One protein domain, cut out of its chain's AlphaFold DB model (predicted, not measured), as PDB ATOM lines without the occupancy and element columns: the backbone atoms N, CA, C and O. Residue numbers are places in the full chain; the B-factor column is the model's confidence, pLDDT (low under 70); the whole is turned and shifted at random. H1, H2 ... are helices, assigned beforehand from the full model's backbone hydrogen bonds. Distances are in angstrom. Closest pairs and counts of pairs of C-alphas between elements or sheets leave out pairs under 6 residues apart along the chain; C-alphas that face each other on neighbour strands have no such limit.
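AT A GLANCE: This is residues 2 to 59 of the 142 residues of the protein "Uncharacterized protein DUF4160" of Kribbella sp. VKM Ac-2575 (UniProt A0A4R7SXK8). One long helix, H2, has a hairpin-like loop, residues 43 to 59, folded back beside its later half, while a short helix, H1, sits off its earlier half without reaching it. Residues 2 to 7 trail away from the helices as a loose tail. The printed part has 58 residues with two named helices, H1 then H2, and no named strand; the class is all helix, though under half of the residues, 24 of the 58, are in named elements. It is only just compact, close to loose, with a radius of gyration of the C-alphas of 12.1 A, and the C-alphas span 31 by 28 by 20 A.

IN THESE COORDINATES: H2, residues 27 to 42, is the longest helix and measures 22.2 A from C-alpha 27 at (-17.449, -2.567, 19.334) to C-alpha 42 at (-32.288, 7.930, 32.108). H1, residues 13 to 20, measures 10.4 A and begins at C-alpha 13 at (-13.417, 13.023, 23.660).

HOW THE PARTS SIT: H1 and H2 are apart, with no C-alpha of the one within 8 A of the other. The 6 residues between them make a short link. After H2, residues 49 to 50 pair with residues 56 to 57, antiparallel, in stretches too short to be named strands. In both H1 and H2 every O i to N i+4 pair is within hydrogen-bond range.

THE WHOLE: The two C-alphas farthest apart are those of Ala 2 and Glu 41, at 34.6 A. The printed part has no cut. Residues 43 to 59 hold no named element. The mean pLDDT of the printed part is 77.7; residues 2 to 7, 43 to 48 and 57 to 59 are under 70.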
ATOM      1  N   ALA A   2      -8.107 -17.005  29.880       37.00
ATOM      2  CA  ALA A   2      -7.956 -15.741  29.166       37.00
ATOM      3  C   ALA A   2      -7.516 -14.691  30.184       37.00
ATOM      4  O   ALA A   2      -8.219 -14.443  31.162       37.00
ATOM      5  N   ASP A   3      -6.317 -14.168  29.975       38.28
ATOM      6  CA  ASP A   3      -5.730 -13.091  30.753       38.28
ATOM      7  C   ASP A   3      -6.625 -11.851  30.599       38.28
ATOM      8  O   ASP A   3      -6.863 -11.375  29.484       38.28
ATOM      9  N   SER A   4      -7.218 -11.389  31.701       40.59
ATOM     10  CA  SER A   4      -8.099 -10.222  31.707       40.59
ATOM     11  C   SER A   4      -7.228  -8.977  31.585       40.59
ATOM     12  O   SER A   4      -6.880  -8.360  32.589       40.59
ATOM     13  N   MET A   5      -6.880  -8.606  30.351       38.53
ATOM     14  CA  MET A   5      -6.334  -7.283  30.052       38.53
ATOM     15  C   MET A   5      -7.222  -6.226  30.734       38.53
ATOM     16  O   MET A   5      -8.453  -6.328  30.650       38.53
ATOM     17  N   PRO A   6      -6.647  -5.234  31.435       50.84
ATOM     18  CA  PRO A   6      -7.440  -4.178  32.049       50.84
ATOM     19  C   PRO A   6      -8.287  -3.507  30.966       50.84
ATOM     20  O   PRO A   6      -7.772  -3.152  29.905       50.84
ATOM     21  N   ARG A   7      -9.598  -3.365  31.215       60.50
ATOM     22  CA  ARG A   7     -10.505  -2.709  30.266       60.50
ATOM     23  C   ARG A   7     -10.006  -1.290  30.014       60.50
ATOM     24  O   ARG A   7     -10.053  -0.435  30.899       60.50
ATOM     25  N   ARG A   8      -9.521  -1.038  28.800       71.69
ATOM     26  CA  ARG A   8      -9.251   0.315  28.317       71.69
ATOM     27  C   ARG A   8     -10.574   1.068  28.341       71.69
ATOM     28  O   ARG A   8     -11.550   0.587  27.787       71.69
ATOM     29  N   THR A   9     -10.601   2.221  29.002       73.38
ATOM     30  CA  THR A   9     -11.814   3.033  29.078       73.38
ATOM     31  C   THR A   9     -11.570   4.389  28.433       73.38
ATOM     32  O   THR A   9     -10.710   5.148  28.875       73.38
ATOM     33  N   LEU A  10     -12.308   4.681  27.362       87.44
ATOM     34  CA  LEU A  10     -12.241   5.946  26.627       87.44
ATOM     35  C   LEU A  10     -13.222   6.937  27.256       87.44
ATOM     36  O   LEU A  10     -14.389   7.002  26.867       87.44
ATOM     37  N   TYR A  11     -12.778   7.637  28.301       84.81
ATOM     38  CA  TYR A  11     -13.628   8.544  29.081       84.81
ATOM     39  C   TYR A  11     -13.747   9.944  28.499       84.81
ATOM     40  O   TYR A  11     -14.776  10.578  28.702       84.81
ATOM     41  N   THR A  12     -12.742  10.423  27.772       84.06
ATOM     42  CA  THR A  12     -12.757  11.775  27.207       84.06
ATOM     43  C   THR A  12     -12.896  11.747  25.692       84.06
ATOM     44  O   THR A  12     -12.489  10.782  25.038       84.06
ATOM     45  N   ARG A  13     -13.404  12.842  25.116       84.75
ATOM     46  CA  ARG A  13     -13.417  13.023  23.660       84.75
ATOM     47  C   ARG A  13     -12.016  12.893  23.063       84.75
ATOM     48  O   ARG A  13     -11.829  12.208  22.069       84.75
ATOM     49  N   ALA A  14     -11.009  13.446  23.733       80.94
ATOM     50  CA  ALA A  14      -9.627  13.361  23.277       80.94
ATOM     51  C   ALA A  14      -9.086  11.917  23.248       80.94
ATOM     52  O   ALA A  14      -8.279  11.585  22.380       80.94
ATOM     53  N   ASP A  15      -9.495  11.054  24.185       86.81
ATOM     54  CA  ASP A  15      -9.146   9.627  24.150       86.81
ATOM     55  C   ASP A  15      -9.816   8.919  22.974       86.81
ATOM     56  O   ASP A  15      -9.173   8.123  22.285       86.81
ATOM     57  N   TRP A  16     -11.089   9.232  22.736       92.19
ATOM     58  CA  TRP A  16     -11.865   8.693  21.626       92.19
ATOM     59  C   TRP A  16     -11.269   9.076  20.274       92.19
ATOM     60  O   TRP A  16     -10.993   8.204  19.457       92.19
ATOM     61  N   ASP A  17     -10.985  10.357  20.061       90.12
ATOM     62  CA  ASP A  17     -10.457  10.854  18.790       90.12
ATOM     63  C   ASP A  17      -9.063  10.270  18.502       90.12
ATOM     64  O   ASP A  17      -8.737   9.931  17.364       90.12
ATOM     65  N   ARG A  18      -8.235  10.069  19.541       91.25
ATOM     66  CA  ARG A  18      -6.946   9.366  19.403       91.25
ATOM     67  C   ARG A  18      -7.110   7.899  19.019       91.25
ATOM     68  O   ARG A  18      -6.282   7.386  18.271       91.25
ATOM     69  N   ALA A  19      -8.118   7.224  19.567       91.31
ATOM     70  CA  ALA A  19      -8.434   5.837  19.242       91.31
ATOM     71  C   ALA A  19      -8.886   5.699  17.787       91.31
ATOM     72  O   ALA A  19      -8.408   4.824  17.067       91.31
ATOM     73  N   ASP A  20      -9.777   6.596  17.369       94.38
ATOM     74  CA  ASP A  20     -10.344   6.641  16.027       94.38
ATOM     75  C   ASP A  20      -9.265   6.919  14.977       94.38
ATOM     76  O   ASP A  20      -9.114   6.168  14.018       94.38
ATOM     77  N   ALA A  21      -8.399   7.908  15.231       94.62
ATOM     78  CA  ALA A  21      -7.280   8.242  14.350       94.62
ATOM     79  C   ALA A  21      -6.286   7.084  14.137       94.62
ATOM     80  O   ALA A  21      -5.509   7.101  13.182       94.62
ATOM     81  N   ARG A  22      -6.282   6.090  15.034       94.75
ATOM     82  CA  ARG A  22      -5.447   4.883  14.946       94.75
ATOM     83  C   ARG A  22      -6.220   3.646  14.490       94.75
ATOM     84  O   ARG A  22      -5.631   2.571  14.424       94.75
ATOM     85  N   SER A  23      -7.513   3.776  14.189       93.75
ATOM     86  CA  SER A  23      -8.414   2.657  13.894       93.75
ATOM     87  C   SER A  23      -8.432   1.594  15.003       93.75
ATOM     88  O   SER A  23      -8.527   0.399  14.735       93.75
ATOM     89  N   GLU A  24      -8.316   2.032  16.258       94.88
ATOM     90  CA  GLU A  24      -8.273   1.169  17.446       94.88
ATOM     91  C   GLU A  24      -9.625   1.072  18.168       94.88
ATOM     92  O   GLU A  24      -9.714   0.410  19.202       94.88
ATOM     93  N   LEU A  25     -10.669   1.743  17.669       93.12
ATOM     94  CA  LEU A  25     -12.008   1.644  18.245       93.12
ATOM     95  C   LEU A  25     -12.576   0.237  18.056       93.12
ATOM     96  O   LEU A  25     -12.596  -0.316  16.955       93.12
ATOM     97  N   THR A  26     -13.089  -0.323  19.142       93.19
ATOM     98  CA  THR A  26     -13.753  -1.623  19.162       93.19
ATOM     99  C   THR A  26     -15.264  -1.464  19.314       93.19
ATOM    100  O   THR A  26     -15.771  -0.423  19.734       93.19
ATOM    101  N   GLY A  27     -16.013  -2.537  19.036       92.56
ATOM    102  CA  GLY A  27     -17.449  -2.567  19.334       92.56
ATOM    103  C   GLY A  27     -17.754  -2.364  20.825       92.56
ATOM    104  O   GLY A  27     -18.770  -1.761  21.155       92.56
ATOM    105  N   GLN A  28     -16.859  -2.796  21.723       90.50
ATOM    106  CA  GLN A  28     -17.027  -2.586  23.163       90.50
ATOM    107  C   GLN A  28     -16.903  -1.106  23.541       90.50
ATOM    108  O   GLN A  28     -17.702  -0.631  24.339       90.50
ATOM    109  N   ASP A  29     -15.981  -0.357  22.924       92.19
ATOM    110  CA  ASP A  29     -15.842   1.085  23.174       92.19
ATOM    111  C   ASP A  29     -17.136   1.842  22.829       92.19
ATOM    112  O   ASP A  29     -17.563   2.742  23.558       92.19
ATOM    113  N   VAL A  30     -17.794   1.444  21.733       92.75
ATOM    114  CA  VAL A  30     -19.088   1.997  21.311       92.75
ATOM    115  C   VAL A  30     -20.188   1.644  22.308       92.75
ATOM    116  O   VAL A  30     -20.933   2.533  22.714       92.75
ATOM    117  N   LEU A  31     -20.276   0.381  22.735       92.81
ATOM    118  CA  LEU A  31     -21.263  -0.051  23.731       92.81
ATOM    119  C   LEU A  31     -21.079   0.677  25.068       92.81
ATOM    120  O   LEU A  31     -22.059   1.143  25.646       92.81
ATOM    121  N   ASP A  32     -19.839   0.845  25.524       89.31
ATOM    122  CA  ASP A  32     -19.533   1.562  26.762       89.31
ATOM    123  C   ASP A  32     -19.898   3.049  26.647       89.31
ATOM    124  O   ASP A  32     -20.408   3.642  27.597       89.31
ATOM    125  N   ARG A  33     -19.671   3.686  25.490       90.88
ATOM    126  CA  ARG A  33     -20.117   5.069  25.240       90.88
ATOM    127  C   ARG A  33     -21.646   5.184  25.224       90.88
ATOM    128  O   ARG A  33     -22.177   6.057  25.900       90.88
ATOM    129  N   LEU A  34     -22.347   4.290  24.526       91.12
ATOM    130  CA  LEU A  34     -23.817   4.278  24.479       91.12
ATOM    131  C   LEU A  34     -24.437   4.039  25.860       91.12
ATOM    132  O   LEU A  34     -25.412   4.694  26.210       91.12
ATOM    133  N   SER A  35     -23.845   3.151  26.661       87.56
ATOM    134  CA  SER A  35     -24.259   2.922  28.048       87.56
ATOM    135  C   SER A  35     -24.169   4.208  28.879       87.56
ATOM    136  O   SER A  35     -25.101   4.564  29.590       87.56
ATOM    137  N   ARG A  36     -23.091   4.983  28.720       87.69
ATOM    138  CA  ARG A  36     -22.908   6.269  29.415       87.69
ATOM    139  C   ARG A  36     -23.882   7.354  28.952       87.69
ATOM    140  O   ARG A  36     -24.371   8.110  29.784       87.69
ATOM    141  N   MET A  37     -24.206   7.400  27.658       88.25
ATOM    142  CA  MET A  37     -25.276   8.266  27.137       88.25
ATOM    143  C   MET A  37     -26.635   7.881  27.739       88.25
ATOM    144  O   MET A  37     -27.415   8.748  28.112       88.25
ATOM    145  N   ALA A  38     -26.903   6.581  27.892       84.44
ATOM    146  CA  ALA A  38     -28.118   6.102  28.542       84.44
ATOM    147  C   ALA A  38     -28.162   6.480  30.034       84.44
ATOM    148  O   ALA A  38     -29.211   6.888  30.520       84.44
ATOM    149  N   VAL A  39     -27.034   6.423  30.749       81.88
ATOM    150  CA  VAL A  39     -26.939   6.919  32.137       81.88
ATOM    151  C   VAL A  39     -27.278   8.412  32.217       81.88
ATOM    152  O   VAL A  39     -28.034   8.804  33.102       81.88
ATOM    153  N   HIS A  40     -26.773   9.232  31.287       78.25
ATOM    154  CA  HIS A  40     -27.117  10.656  31.205       78.25
ATOM    155  C   HIS A  40     -28.624  10.877  30.987       78.25
ATOM    156  O   HIS A  40     -29.236  11.663  31.704       78.25
ATOM    157  N   GLU A  41     -29.219  10.166  30.025       79.62
ATOM    158  CA  GLU A  41     -30.622  10.347  29.624       79.62
ATOM    159  C   GLU A  41     -31.619   9.814  30.665       79.62
ATOM    160  O   GLU A  41     -32.641  10.440  30.943       79.62
ATOM    161  N   PHE A  42     -31.341   8.645  31.247       80.06
ATOM    162  CA  PHE A  42     -32.288   7.930  32.108       80.06
ATOM    163  C   PHE A  42     -31.999   8.079  33.608       80.06
ATOM    164  O   PHE A  42     -32.808   7.639  34.423       80.06
ATOM    165  N   GLY A  43     -30.888   8.725  33.979       60.75
ATOM    166  CA  GLY A  43     -30.584   9.102  35.360       60.75
ATOM    167  C   GLY A  43     -30.231   7.936  36.285       60.75
ATOM    168  O   GLY A  43     -30.548   7.996  37.472       60.75
ATOM    169  N   GLU A  44     -29.598   6.871  35.779       58.25
ATOM    170  CA  GLU A  44     -29.112   5.799  36.656       58.25
ATOM    171  C   GLU A  44     -28.021   6.320  37.609       58.25
ATOM    172  O   GLU A  44     -27.051   6.955  37.193       58.25
ATOM    173  N   GLU A  45     -28.177   6.046  38.909       53.03
ATOM    174  CA  GLU A  45     -27.215   6.450  39.937       53.03
ATOM    175  C   GLU A  45     -25.883   5.705  39.760       53.03
ATOM    176  O   GLU A  45     -25.775   4.495  39.969       53.03
ATOM    177  N   GLY A  46     -24.836   6.451  39.413       53.75
ATOM    178  CA  GLY A  46     -23.453   5.989  39.393       53.75
ATOM    179  C   GLY A  46     -22.499   7.101  39.844       53.75
ATOM    180  O   GLY A  46     -22.854   8.276  39.786       53.75
ATOM    181  N   PRO A  47     -21.266   6.775  40.274       49.28
ATOM    182  CA  PRO A  47     -20.296   7.748  40.802       49.28
ATOM    183  C   PRO A  47     -19.692   8.678  39.728       49.28
ATOM    184  O   PRO A  47     -18.711   9.375  39.980       49.28
ATOM    185  N   ALA A  48     -20.212   8.637  38.503       61.44
ATOM    186  CA  ALA A  48     -19.658   9.289  37.331       61.44
ATOM    187  C   ALA A  48     -20.768  10.008  36.563       61.44
ATOM    188  O   ALA A  48     -21.747   9.382  36.165       61.44
ATOM    189  N   ALA A  49     -20.587  11.306  36.324       70.31
ATOM    190  CA  ALA A  49     -21.459  12.086  35.456       70.31
ATOM    191  C   ALA A  49     -20.945  12.041  34.009       70.31
ATOM    192  O   ALA A  49     -19.736  12.107  33.760       70.31
ATOM    193  N   TYR A  50     -21.868  11.970  33.055       81.31
ATOM    194  CA  TYR A  50     -21.571  11.973  31.625       81.31
ATOM    195  C   TYR A  50     -22.316  13.110  30.923       81.31
ATOM    196  O   TYR A  50     -23.372  13.536  31.397       81.31
ATOM    197  N   ASP A  51     -21.754  13.627  29.833       81.38
ATOM    198  CA  ASP A  51     -22.446  14.561  28.942       81.38
ATOM    199  C   ASP A  51     -23.434  13.819  28.026       81.38
ATOM    200  O   ASP A  51     -23.489  12.584  28.018       81.38
ATOM    201  N   GLU A  52     -24.204  14.576  27.239       84.31
ATOM    202  CA  GLU A  52     -25.160  14.051  26.243       84.31
ATOM    203  C   GLU A  52     -24.514  13.084  25.235       84.31
ATOM    204  O   GLU A  52     -25.170  12.267  24.595       84.31
ATOM    205  N   ASP A  53     -23.195  13.168  25.121       88.31
ATOM    206  CA  ASP A  53     -22.364  12.512  24.137       88.31
ATOM    207  C   ASP A  53     -21.645  11.282  24.738       88.31
ATOM    208  O   ASP A  53     -20.898  10.591  24.035       88.31
ATOM    209  N   GLY A  54     -21.878  10.979  26.022       82.88
ATOM    210  CA  GLY A  54     -21.349   9.824  26.750       82.88
ATOM    211  C   GLY A  54     -19.895   9.962  27.203       82.88
ATOM    212  O   GLY A  54     -19.283   8.955  27.585       82.88
ATOM    213  N   PHE A  55     -19.319  11.165  27.160       86.12
ATOM    214  CA  PHE A  55     -18.011  11.430  27.760       86.12
ATOM    215  C   PHE A  55     -18.163  11.824  29.206       86.12
ATOM    216  O   PHE A  55     -19.151  12.409  29.634       86.12
ATOM    217  N   PHE A  56     -17.143  11.475  29.971       76.50
ATOM    218  CA  PHE A  56     -17.051  11.817  31.369       76.50
ATOM    219  C   PHE A  56     -17.023  13.337  31.507       76.50
ATOM    220  O   PHE A  56     -16.037  13.990  31.148       76.50
ATOM    221  N   LEU A  57     -18.098  13.886  32.070       65.00
ATOM    222  CA  LEU A  57     -18.040  15.196  32.680       65.00
ATOM    223  C   LEU A  57     -17.171  14.990  33.909       65.00
ATOM    224  O   LEU A  57     -17.610  14.412  34.901       65.00
ATOM    225  N   SER A  58     -15.909  15.411  33.816       54.00
ATOM    226  CA  SER A  58     -15.082  15.589  35.004       54.00
ATOM    227  C   SER A  58     -15.957  16.201  36.091       54.00
ATOM    228  O   SER A  58     -16.711  17.133  35.798       54.00
ATOM    229  N   LEU A  59     -15.903  15.655  37.307       58.75
ATOM    230  CA  LEU A  59     -16.501  16.298  38.469       58.75
ATOM    231  C   LEU A  59     -16.016  17.746  38.431       58.75
ATOM    232  O   LEU A  59     -14.826  17.984  38.644       58.75
TER     233      LEU A  59